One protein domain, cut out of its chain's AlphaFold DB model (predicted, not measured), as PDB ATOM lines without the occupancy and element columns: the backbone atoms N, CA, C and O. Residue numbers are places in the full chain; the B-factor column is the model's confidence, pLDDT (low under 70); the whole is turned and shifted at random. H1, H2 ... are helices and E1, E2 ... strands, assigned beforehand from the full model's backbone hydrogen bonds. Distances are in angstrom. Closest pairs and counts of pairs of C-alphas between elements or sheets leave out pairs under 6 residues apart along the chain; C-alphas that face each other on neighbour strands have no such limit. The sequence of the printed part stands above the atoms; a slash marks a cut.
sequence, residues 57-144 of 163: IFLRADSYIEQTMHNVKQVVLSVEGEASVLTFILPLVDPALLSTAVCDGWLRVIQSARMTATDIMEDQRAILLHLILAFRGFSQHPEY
ATOM      1  N   ILE A  57     164.048 177.060 114.554       82.94
ATOM      2  CA  ILE A  57     165.492 177.329 114.483       82.94
ATOM      3  C   ILE A  57     166.072 176.634 113.257       82.94
ATOM      4  O   ILE A  57     166.069 175.406 113.151       82.94
ATOM      5  N   PHE A  58     166.644 177.424 112.355       82.62
ATOM      6  CA  PHE A  58     167.246 176.950 111.118       82.62
ATOM      7  C   PHE A  58     168.752 177.161 111.130       82.62
ATOM      8  O   PHE A  58     169.240 178.238 111.463       82.62
ATOM      9  N   LEU A  59     169.490 176.141 110.696       79.44
ATOM     10  CA  LEU A  59     170.929 176.214 110.485       79.44
ATOM     11  C   LEU A  59     171.229 175.970 109.006       79.44
ATOM     12  O   LEU A  59     170.981 174.885 108.475       79.44
ATOM     13  N   ARG A  60     171.771 176.978 108.330       77.75
ATOM     14  CA  ARG A  60     172.121 176.910 106.912       77.75
ATOM     15  C   ARG A  60     173.615 177.126 106.742       77.75
ATOM     16  O   ARG A  60     174.125 178.198 107.035       77.75
ATOM     17  N   ALA A  61     174.308 176.122 106.213       67.62
ATOM     18  CA  ALA A  61     175.644 176.331 105.677       67.62
ATOM     19  C   ALA A  61     175.520 177.182 104.410       67.62
ATOM     20  O   ALA A  61     174.818 176.801 103.468       67.62
ATOM     21  N   ASP A  62     176.168 178.337 104.410       64.44
ATOM     22  CA  ASP A  62     176.220 179.230 103.269       64.44
ATOM     23  C   ASP A  62     177.676 179.388 102.829       64.44
ATOM     24  O   ASP A  62     178.598 179.531 103.635       64.44
ATOM     25  N   SER A  63     177.901 179.281 101.528       57.56
ATOM     26  CA  SER A  63     179.227 179.404 100.934       57.56
ATOM     27  C   SER A  63     179.197 180.618 100.031       57.56
ATOM     28  O   SER A  63     178.647 180.549  98.930       57.56
ATOM     29  N   TYR A  64     179.774 181.722 100.497       50.59
ATOM     30  CA  TYR A  64     179.949 182.895  99.658       50.59
ATOM     31  C   TYR A  64     181.307 182.792  98.960       50.59
ATOM     32  O   TYR A  64     182.354 182.729  99.604       50.59
ATOM     33  N   ILE A  65     181.287 182.719  97.628       46.03
ATOM     34  CA  ILE A  65     182.500 182.822  96.815       46.03
ATOM     35  C   ILE A  65     182.739 184.314  96.595       46.03
ATOM     36  O   ILE A  65     182.268 184.889  95.613       46.03
ATOM     37  N   GLU A  66     183.442 184.955  97.523       45.03
ATOM     38  CA  GLU A  66     183.936 186.308  97.290       45.03
ATOM     39  C   GLU A  66     185.197 186.220  96.423       45.03
ATOM     40  O   GLU A  66     186.129 185.477  96.729       45.03
ATOM     41  N   GLN A  67     185.224 186.951  95.306       42.50
ATOM     42  CA  GLN A  67     186.204 186.808  94.216       42.50
ATOM     43  C   GLN A  67     187.676 187.079  94.595       42.50
ATOM     44  O   GLN A  67     188.532 187.051  93.715       42.50
ATOM     45  N   THR A  68     188.007 187.350  95.862       43.94
ATOM     46  CA  THR A  68     189.366 187.766  96.251       43.94
ATOM     47  C   THR A  68     189.967 187.129  97.502       43.94
ATOM     48  O   THR A  68     191.166 187.293  97.694       43.94
ATOM     49  N   MET A  69     189.254 186.337  98.305       43.69
ATOM     50  CA  MET A  69     189.860 185.632  99.446       43.69
ATOM     51  C   MET A  69     189.128 184.304  99.678       43.69
ATOM     52  O   MET A  69     187.908 184.250  99.614       43.69
ATOM     53  N   HIS A  70     189.905 183.238  99.879       48.59
ATOM     54  CA  HIS A  70     189.542 181.874 100.293       48.59
ATOM     55  C   HIS A  70     188.069 181.620 100.675       48.59
ATOM     56  O   HIS A  70     187.577 182.239 101.604       48.59
ATOM     57  N   ASN A  71     187.421 180.640 100.018       54.47
ATOM     58  CA  ASN A  71     186.080 180.091 100.310       54.47
ATOM     59  C   ASN A  71     185.611 180.316 101.762       54.47
ATOM     60  O   ASN A  71     185.833 179.464 102.631       54.47
ATOM     61  N   VAL A  72     184.930 181.435 102.019       52.44
ATOM     62  CA  VAL A  72     184.367 181.714 103.337       52.44
ATOM     63  C   VAL A  72     183.132 180.836 103.477       52.44
ATOM     64  O   VAL A  72     182.086 181.073 102.871       52.44
ATOM     65  N   LYS A  73     183.272 179.763 104.256       64.75
ATOM     66  CA  LYS A  73     182.133 178.969 104.711       64.75
ATOM     67  C   LYS A  73     181.585 179.689 105.938       64.75
ATOM     68  O   LYS A  73     182.282 179.829 106.942       64.75
ATOM     69  N   GLN A  74     180.366 180.187 105.853       70.44
ATOM     70  CA  GLN A  74     179.648 180.759 106.985       70.44
ATOM     71  C   GLN A  74     178.464 179.852 107.306       70.44
ATOM     72  O   GLN A  74     177.945 179.150 106.438       70.44
ATOM     73  N   VAL A  75     178.034 179.830 108.557       74.69
ATOM     74  CA  VAL A  75     176.769 179.209 108.940       74.69
ATOM     75  C   VAL A  75     175.824 180.305 109.360       74.69
ATOM     76  O   VAL A  75     176.103 181.075 110.271       74.69
ATOM     77  N   VAL A  76     174.693 180.372 108.683       81.31
ATOM     78  CA  VAL A  76     173.602 181.263 109.031       81.31
ATOM     79  C   VAL A  76     172.671 180.501 109.961       81.31
ATOM     80  O   VAL A  76     172.120 179.465 109.588       81.31
ATOM     81  N   LEU A  77     172.522 180.999 111.180       86.31
ATOM     82  CA  LEU A  77     171.553 180.516 112.150       86.31
ATOM     83  C   LEU A  77     170.388 181.507 112.188       86.31
ATOM     84  O   LEU A  77     170.586 182.660 112.566       86.31
ATOM     85  N   SER A  78     169.189 181.065 111.825       87.44
ATOM     86  CA  SER A  78     167.969 181.873 111.892       87.44
ATOM     87  C   SER A  78     167.033 181.346 112.972       87.44
ATOM     88  O   SER A  78     166.844 180.139 113.087       87.44
ATOM     89  N   VAL A  79     166.449 182.252 113.748       86.94
ATOM     90  CA  VAL A  79     165.374 181.985 114.708       86.94
ATOM     91  C   VAL A  79     164.144 182.720 114.200       86.94
ATOM     92  O   VAL A  79     164.158 183.951 114.128       86.94
ATOM     93  N   GLU A  80     163.120 181.976 113.808       89.44
ATOM     94  CA  GLU A  80     161.910 182.499 113.177       89.44
ATOM     95  C   GLU A  80     160.719 182.266 114.108       89.44
ATOM     96  O   GLU A  80     160.313 181.134 114.340       89.44
ATOM     97  N   GLY A  81     160.193 183.348 114.674       84.25
ATOM     98  CA  GLY A  81     158.905 183.371 115.359       84.25
ATOM     99  C   GLY A  81     157.800 183.890 114.446       84.25
ATOM    100  O   GLY A  81     158.054 184.358 113.335       84.25
ATOM    101  N   GLU A  82     156.566 183.893 114.943       82.00
ATOM    102  CA  GLU A  82     155.386 184.276 114.158       82.00
ATOM    103  C   GLU A  82     155.463 185.709 113.601       82.00
ATOM    104  O   GLU A  82     155.034 185.978 112.477       82.00
ATOM    105  N   ALA A  83     156.049 186.634 114.369       79.50
ATOM    106  CA  ALA A  83     156.138 188.052 114.016       79.50
ATOM    107  C   ALA A  83     157.573 188.573 113.833       79.50
ATOM    108  O   ALA A  83     157.760 189.745 113.491       79.50
ATOM    109  N   SER A  84     158.599 187.758 114.096       85.00
ATOM    110  CA  SER A  84     159.983 188.234 114.077       85.00
ATOM    111  C   SER A  84     160.987 187.165 113.665       85.00
ATOM    112  O   SER A  84     160.832 185.987 113.959       85.00
ATOM    113  N   VAL A  85     162.047 187.607 112.987       87.19
ATOM    114  CA  VAL A  85     163.156 186.757 112.549       87.19
ATOM    115  C   VAL A  85     164.464 187.365 113.032       87.19
ATOM    116  O   VAL A  85     164.722 188.555 112.827       87.19
ATOM    117  N   LEU A  86     165.298 186.547 113.668       85.94
ATOM    118  CA  LEU A  86     166.655 186.903 114.066       85.94
ATOM    119  C   LEU A  86     167.652 186.018 113.333       85.94
ATOM    120  O   LEU A  86     167.497 184.804 113.302       85.94
ATOM    121  N   THR A  87     168.707 186.622 112.795       86.94
ATOM    122  CA  THR A  87     169.741 185.907 112.044       86.94
ATOM    123  C   THR A  87     171.116 186.172 112.641       86.94
ATOM    124  O   THR A  87     171.510 187.321 112.845       86.94
ATOM    125  N   PHE A  88     171.860 185.099 112.890       84.44
ATOM    126  CA  PHE A  88     173.246 185.101 113.338       84.44
ATOM    127  C   PHE A  88     174.129 184.540 112.225       84.44
ATOM    128  O   PHE A  88     173.808 183.514 111.627       84.44
ATOM    129  N   ILE A  89     175.252 185.203 111.957       82.94
ATOM    130  CA  ILE A  89     176.232 184.767 110.960       82.94
ATOM    131  C   ILE A  89     177.439 184.220 111.711       82.94
ATOM    132  O   ILE A  89     178.178 184.979 112.329       82.94
ATOM    133  N   LEU A  90     177.619 182.905 111.673       80.31
ATOM    134  CA  LEU A  90     178.674 182.179 112.367       80.31
ATOM    135  C   LEU A  90     179.822 181.898 111.377       80.31
ATOM    136  O   LEU A  90     179.635 181.127 110.432       80.31
ATOM    137  N   PRO A  91     181.007 182.501 111.537       72.25
ATOM    138  CA  PRO A  91     182.153 182.199 110.679       72.25
ATOM    139  C   PRO A  91     182.686 180.782 110.975       72.25
ATOM    140  O   PRO A  91     182.849 180.418 112.139       72.25
ATOM    141  N   LEU A  92     182.957 179.969 109.940       68.00
ATOM    142  CA  LEU A  92     183.503 178.606 110.119       68.00
ATOM    143  C   LEU A  92     185.014 178.497 109.905       68.00
ATOM    144  O   LEU A  92     185.616 177.542 110.386       68.00
ATOM    145  N   VAL A  93     185.604 179.374 109.090       59.47
ATOM    146  CA  VAL A  93     186.912 179.088 108.463       59.47
ATOM    147  C   VAL A  93     188.047 179.936 109.025       59.47
ATOM    148  O   VAL A  93     189.189 179.494 108.996       59.47
ATOM    149  N   ASP A  94     187.748 181.115 109.566       66.31
ATOM    150  CA  ASP A  94     188.768 182.020 110.087       66.31
ATOM    151  C   ASP A  94     188.441 182.441 111.531       66.31
ATOM    152  O   ASP A  94     187.546 183.264 111.749       66.31
ATOM    153  N   PRO A  95     189.148 181.890 112.536       63.72
ATOM    154  CA  PRO A  95     189.005 182.293 113.932       63.72
ATOM    155  C   PRO A  95     189.345 183.754 114.171       63.72
ATOM    156  O   PRO A  95     188.866 184.313 115.151       63.72
ATOM    157  N   ALA A  96     190.126 184.399 113.297       67.38
ATOM    158  CA  ALA A  96     190.375 185.832 113.412       67.38
ATOM    159  C   ALA A  96     189.077 186.649 113.268       67.38
ATOM    160  O   ALA A  96     188.995 187.774 113.762       67.38
ATOM    161  N   LEU A  97     188.041 186.076 112.641       69.06
ATOM    162  CA  LEU A  97     186.703 186.666 112.557       69.06
ATOM    163  C   LEU A  97     185.867 186.423 113.827       69.06
ATOM    164  O   LEU A  97     184.894 187.142 114.072       69.06
ATOM    165  N   LEU A  98     186.241 185.443 114.656       74.69
ATOM    166  CA  LEU A  98     185.651 185.201 115.973       74.69
ATOM    167  C   LEU A  98     186.360 186.067 117.008       74.69
ATOM    168  O   LEU A  98     187.335 185.662 117.628       74.69
ATOM    169  N   SER A  99     185.835 187.271 117.226       77.25
ATOM    170  CA  SER A  99     186.256 188.106 118.353       77.25
ATOM    171  C   SER A  99     185.311 187.946 119.542       77.25
ATOM    172  O   SER A  99     184.099 187.775 119.375       77.25
ATOM    173  N   THR A 100     185.839 188.099 120.758       80.56
ATOM    174  CA  THR A 100     185.019 188.099 121.981       80.56
ATOM    175  C   THR A 100     183.896 189.140 121.914       80.56
ATOM    176  O   THR A 100     182.786 188.868 122.356       80.56
ATOM    177  N   ALA A 101     184.136 190.291 121.275       82.38
ATOM    178  CA  ALA A 101     183.128 191.334 121.089       82.38
ATOM    179  C   ALA A 101     181.933 190.876 120.230       82.38
ATOM    180  O   ALA A 101     180.791 191.227 120.531       82.38
ATOM    181  N   VAL A 102     182.180 190.077 119.184       83.00
ATOM    182  CA  VAL A 102     181.119 189.493 118.348       83.00
ATOM    183  C   VAL A 102     180.298 188.493 119.164       83.00
ATOM    184  O   VAL A 102     179.069 188.589 119.189       83.00
ATOM    185  N   CYS A 103     180.961 187.596 119.901       84.62
ATOM    186  CA  CYS A 103     180.282 186.626 120.761       84.62
ATOM    187  C   CYS A 103     179.459 187.303 121.870       84.62
ATOM    188  O   CYS A 103     178.316 186.915 122.111       84.62
ATOM    189  N   ASP A 104     179.991 188.350 122.503       87.31
ATOM    190  CA  ASP A 104     179.270 189.134 123.511       87.31
ATOM    191  C   ASP A 104     178.057 189.859 122.898       87.31
ATOM    192  O   ASP A 104     177.004 189.976 123.532       87.31
ATOM    193  N   GLY A 105     178.169 190.307 121.644       88.12
ATOM    194  CA  GLY A 105     177.048 190.825 120.862       88.12
ATOM    195  C   GLY A 105     175.935 189.789 120.696       88.12
ATOM    196  O   GLY A 105     174.774 190.085 120.987       88.12
ATOM    197  N   TRP A 106     176.278 188.562 120.299       90.88
ATOM    198  CA  TRP A 106     175.309 187.468 120.183       90.88
ATOM    199  C   TRP A 106     174.669 187.107 121.525       90.88
ATOM    200  O   TRP A 106     173.448 186.969 121.588       90.88
ATOM    201  N   LEU A 107     175.451 187.039 122.609       91.19
ATOM    202  CA  LEU A 107     174.931 186.800 123.960       91.19
ATOM    203  C   LEU A 107     173.910 187.866 124.369       91.19
ATOM    204  O   LEU A 107     172.823 187.525 124.839       91.19
ATOM    205  N   ARG A 108     174.209 189.148 124.125       91.75
ATOM    206  CA  ARG A 108     173.264 190.244 124.393       91.75
ATOM    207  C   ARG A 108     171.974 190.091 123.596       91.75
ATOM    208  O   ARG A 108     170.907 190.336 124.149       91.75
ATOM    209  N   VAL A 109     172.047 189.683 122.327       91.50
ATOM    210  CA  VAL A 109     170.848 189.432 121.508       91.50
ATOM    211  C   VAL A 109     170.036 188.282 122.094       91.50
ATOM    212  O   VAL A 109     168.843 188.466 122.332       91.50
ATOM    213  N   ILE A 110     170.671 187.145 122.394       91.44
ATOM    214  CA  ILE A 110     170.006 185.958 122.954       91.44
ATOM    215  C   ILE A 110     169.354 186.261 124.304       91.44
ATOM    216  O   ILE A 110     168.297 185.719 124.603       91.44
ATOM    217  N   GLN A 111     169.933 187.139 125.120       92.00
ATOM    218  CA  GLN A 111     169.370 187.541 126.415       92.00
ATOM    219  C   GLN A 111     168.366 188.701 126.315       92.00
ATOM    220  O   GLN A 111     167.737 189.062 127.307       92.00
ATOM    221  N   SER A 112     168.200 189.306 125.137       91.25
ATOM    222  CA  SER A 112     167.351 190.485 124.968       91.25
ATOM    223  C   SER A 112     165.866 190.151 124.823       91.25
ATOM    224  O   SER A 112     165.474 189.051 124.428       91.25
ATOM    225  N   ALA A 113     165.031 191.175 125.019       89.56
ATOM    226  CA  ALA A 113     163.606 191.123 124.703       89.56
ATOM    227  C   ALA A 113     163.323 190.848 123.213       89.56
ATOM    228  O   ALA A 113     162.269 190.311 122.894       89.56
ATOM    229  N   ARG A 114     164.258 191.167 122.300       87.75
ATOM    230  CA  ARG A 114     164.095 190.863 120.866       87.75
ATOM    231  C   ARG A 114     164.063 189.363 120.610       87.75
ATOM    232  O   ARG A 114     163.284 188.920 119.787       87.75
ATOM    233  N   MET A 115     164.880 188.603 121.336       89.62
ATOM    234  CA  MET A 115     164.862 187.142 121.280       89.62
ATOM    235  C   MET A 115     163.580 186.581 121.900       89.62
ATOM    236  O   MET A 115     163.010 185.631 121.397       89.62
ATOM    237  N   THR A 116     163.061 187.194 122.965       88.62
ATOM    238  CA  THR A 116     161.756 186.786 123.515       88.62
ATOM    239  C   THR A 116     160.604 187.046 122.542       88.62
ATOM    240  O   THR A 116     159.650 186.285 122.529       88.62
ATOM    241  N   ALA A 117     160.707 188.074 121.694       87.25
ATOM    242  CA  ALA A 117     159.701 188.388 120.680       87.25
ATOM    243  C   ALA A 117     159.660 187.400 119.497       87.25
ATOM    244  O   ALA A 117     158.801 187.549 118.628       87.25
ATOM    245  N   THR A 118     160.579 186.428 119.428       87.81
ATOM    246  CA  THR A 118     160.501 185.318 118.464       87.81
ATOM    247  C   THR A 118     159.711 184.134 119.015       87.81
ATOM    248  O   THR A 118     159.698 183.098 118.372       87.81
ATOM    249  N   ASP A 119     159.133 184.233 120.218       88.88
ATOM    250  CA  ASP A 119     158.446 183.125 120.896       88.88
ATOM    251  C   ASP A 119     159.348 181.891 121.103       88.88
ATOM    252  O   ASP A 119     158.917 180.738 121.072       88.88
ATOM    253  N   ILE A 120     160.648 182.135 121.316       88.50
ATOM    254  CA  ILE A 120     161.605 181.071 121.625       88.50
ATOM    255  C   ILE A 120     161.357 180.518 123.031       88.50
ATOM    256  O   ILE A 120     161.248 181.272 124.008       88.50
ATOM    257  N   MET A 121     161.341 179.194 123.146       90.00
ATOM    258  CA  MET A 121     161.226 178.513 124.433       90.00
ATOM    259  C   MET A 121     162.545 178.545 125.224       90.00
ATOM    260  O   MET A 121     163.618 178.878 124.711       90.00
ATOM    261  N   GLU A 122     162.473 178.224 126.514       89.12
ATOM    262  CA  GLU A 122     163.630 178.260 127.415       89.12
ATOM    263  C   GLU A 122     164.721 177.249 127.023       89.12
ATOM    264  O   GLU A 122     165.904 177.587 127.005       89.12
ATOM    265  N   ASP A 123     164.328 176.036 126.641       87.81
ATOM    266  CA  ASP A 123     165.216 174.972 126.166       87.81
ATOM    267  C   ASP A 123     165.912 175.351 124.849       87.81
ATOM    268  O   ASP A 123     167.131 175.225 124.720       87.81
ATOM    269  N   GLN A 124     165.164 175.913 123.899       87.38
ATOM    270  CA  GLN A 124     165.703 176.453 122.654       87.38
ATOM    271  C   GLN A 124     166.707 177.582 122.917       87.38
ATOM    272  O   GLN A 124     167.799 177.604 122.342       87.38
ATOM    273  N   ARG A 125     166.382 178.497 123.837       91.62
ATOM    274  CA  ARG A 125     167.296 179.569 124.251       91.62
ATOM    275  C   ARG A 125     168.564 179.014 124.900       91.62
ATOM    276  O   ARG A 125     169.648 179.534 124.633       91.62
ATOM    277  N   ALA A 126     168.454 177.965 125.712       88.12
ATOM    278  CA  ALA A 126     169.603 177.302 126.322       88.12
ATOM    279  C   ALA A 126     170.530 176.679 125.264       88.12
ATOM    280  O   ALA A 126     171.749 176.841 125.348       88.12
ATOM    281  N   ILE A 127     169.973 176.049 124.222       87.69
ATOM    282  CA  ILE A 127     170.752 175.525 123.086       87.69
ATOM    283  C   ILE A 127     171.529 176.652 122.391       87.69
ATOM    284  O   ILE A 127     172.727 176.503 122.135       87.69
ATOM    285  N   LEU A 128     170.886 177.797 122.135       89.56
ATOM    286  CA  LEU A 128     171.551 178.956 121.529       89.56
ATOM    287  C   LEU A 128     172.684 179.498 122.403       89.56
ATOM    288  O   LEU A 128     173.765 179.800 121.894       89.56
ATOM    289  N   LEU A 129     172.464 179.594 123.716       91.12
ATOM    290  CA  LEU A 129     173.499 180.014 124.661       91.12
ATOM    291  C   LEU A 129     174.698 179.065 124.631       91.12
ATOM    292  O   LEU A 129     175.826 179.534 124.505       91.12
ATOM    293  N   HIS A 130     174.474 177.750 124.693       88.25
ATOM    294  CA  HIS A 130     175.559 176.767 124.630       88.25
ATOM    295  C   HIS A 130     176.353 176.863 123.325       88.25
ATOM    296  O   HIS A 130     177.584 176.845 123.358       88.25
ATOM    297  N   LEU A 131     175.670 177.032 122.188       86.94
ATOM    298  CA  LEU A 131     176.325 177.197 120.893       86.94
ATOM    299  C   LEU A 131     177.234 178.433 120.881       86.94
ATOM    300  O   LEU A 131     178.408 178.336 120.529       86.94
ATOM    301  N   ILE A 132     176.721 179.591 121.301       87.31
ATOM    302  CA  ILE A 132     177.500 180.834 121.310       87.31
ATOM    303  C   ILE A 132     178.648 180.787 122.322       87.31
ATOM    304  O   ILE A 132     179.728 181.306 122.039       87.31
ATOM    305  N   LEU A 133     178.458 180.143 123.475       85.50
ATOM    306  CA  LEU A 133     179.533 179.939 124.446       85.50
ATOM    307  C   LEU A 133     180.648 179.049 123.886       85.50
ATOM    308  O   LEU A 133     181.817 179.355 124.118       85.50
ATOM    309  N   ALA A 134     180.318 178.024 123.095       82.88
ATOM    310  CA  ALA A 134     181.325 177.228 122.394       82.88
ATOM    311  C   ALA A 134     182.136 178.096 121.412       82.88
ATOM    312  O   ALA A 134     183.366 178.097 121.469       82.88
ATOM    313  N   PHE A 135     181.469 178.917 120.589       80.00
ATOM    314  CA  PHE A 135     182.131 179.896 119.708       80.00
ATOM    315  C   PHE A 135     183.008 180.898 120.468       80.00
ATOM    316  O   PHE A 135     184.110 181.221 120.023       80.00
ATOM    317  N   ARG A 136     182.562 181.355 121.642       81.81
ATOM    318  CA  ARG A 136     183.352 182.236 122.510       81.81
ATOM    319  C   ARG A 136     184.612 181.541 123.028       81.81
ATOM    320  O   ARG A 136     185.664 182.174 123.038       81.81
ATOM    321  N   GLY A 137     184.531 180.262 123.391       76.31
ATOM    322  CA  GLY A 137     185.704 179.457 123.752       76.31
ATOM    323  C   GLY A 137     186.725 179.382 122.614       76.31
ATOM    324  O   GLY A 137     187.907 179.634 122.834       76.31
ATOM    325  N   PHE A 138     186.261 179.155 121.379       71.38
ATOM    326  CA  PHE A 138     187.132 179.160 120.195       71.38
ATOM    327  C   PHE A 138     187.804 180.526 119.950       71.38
ATOM    328  O   PHE A 138     188.948 180.565 119.507       71.38
ATOM    329  N   SER A 139     187.135 181.644 120.273       68.38
ATOM    330  CA  SER A 139     187.706 182.997 120.109       68.38
ATOM    331  C   SER A 139     188.904 183.293 121.021       68.38
ATOM    332  O   SER A 139     189.655 184.229 120.757       68.38
ATOM    333  N   GLN A 140     189.076 182.531 122.107       65.56
ATOM    334  CA  GLN A 140     190.103 182.797 123.119       65.56
ATOM    335  C   GLN A 140     191.376 181.955 122.934       65.56
ATOM    336  O   GLN A 140     192.427 182.375 123.408       65.56
ATOM    337  N   HIS A 141     191.318 180.829 122.206       61.34
ATOM    338  CA  HIS A 141     192.453 179.904 122.049       61.34
ATOM    339  C   HIS A 141     192.469 179.202 120.677       61.34
ATOM    340  O   HIS A 141     192.169 178.011 120.588       61.34
ATOM    341  N   PRO A 142     192.808 179.895 119.577       56.78
ATOM    342  CA  PRO A 142     192.862 179.263 118.268       56.78
ATOM    343  C   PRO A 142     194.195 178.518 118.082       56.78
ATOM    344  O   PRO A 142     195.033 178.938 117.287       56.78
ATOM    345  N   GLU A 143     194.407 177.402 118.783       59.38
ATOM    346  CA  GLU A 143     195.400 176.422 118.327       59.38
ATOM    347  C   GLU A 143     194.719 175.430 117.387       59.38
ATOM    348  O   GLU A 143     193.995 174.518 117.794       59.38
ATOM    349  N   TYR A 144     194.937 175.646 116.090       57.88
ATOM    350  CA  TYR A 144     194.581 174.685 115.057       57.88
ATOM    351  C   TYR A 144     195.769 173.771 114.800       57.88
ATOM    352  O   TYR A 144     196.811 174.220 114.311       57.88
TER     353      TYR A 144
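Overview. This is residues 57 to 144 of the 163 residues of an uncharacterized protein of Dichomitus squalens (UniProt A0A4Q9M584). A strongly twisted sheet of three antiparallel strands, E1, E2 and E3, stands beside a pair of helices, H1 and H3, which run side by side in opposite ways; its edge strand E3 is nearest to H1. The short helix H2 lies at the turn between H1 and H3, and the sheet and the helix pair meet only loosely. The printed part has 88 residues with three named strands followed by three named helices, in the order E1, E2, E3, H1, H2, H3; the class is mixed, helices and strands. The whole is compact, with a radius of gyration of the C-alphas of 13.9 A and spans of 39 by 28 by 18 A.

Along the chain. E1, residues 57 to 64, is 21.4 A long from first to last C-alpha and begins at C-alpha 57, (165.492, 177.329, 114.483). E2, residues 72 to 80, is 24.5 A long, and E3, residues 85 to 91, is 19.6 A long. H1, residues 100 to 111, measures 16.3 A and begins at C-alpha 100, (185.019, 188.099, 121.981). H2, residues 113 to 116, measures 4.9 A. H3, residues 122 to 140, measures 27.2 A and ends at C-alpha 140, (190.103, 182.797, 123.119).

Arrangement. The strands form a meander, each the antiparallel neighbour of the one before, in the order E1, E2, E3. E1 and E2 are a hairpin with 154 degrees between their directions; N 60 and O 76 are 2.8 A apart, within hydrogen-bond range. E2 and E3 are a hairpin with 158 degrees between their directions; N 77 and O 88 are 2.9 A apart, within hydrogen-bond range. H1 is on the sheet but only grazes it, with residues 102 to 110; the closest C-alphas of E3 and H1, those of Phe 88 and Trp 106, are 7.5 A apart. H3 is on the sheet but only grazes it, with residues 124 to 135. H1 and H3 touch at a shallow tilt of 7 degrees, opposite ways, and their closest C-alphas, those of Cys 103 and Arg 136, are 5.6 A apart. H2 is on the sheet but only grazes it, with residues 114 to 115. H1 and H2 are close but not clearly touching; their closest C-alphas, those of Val 109 and Met 115, are 6.4 A apart. H2 and H3 are only just apart, at 8.5 A. Every O i to N i+4 pair is within hydrogen-bond range in H1 and 14 of 15 are in H3, while H2 is too short for such a pair.

Size, cuts and confidence. The two C-alphas farthest apart, those of Thr 68 and Glu 122, are 41.5 A apart. The printed part has no cut and no long link. The mean pLDDT of the printed part is 77.3; residues 61 to 73, 92 to 97 and 139 to 144 are under 70.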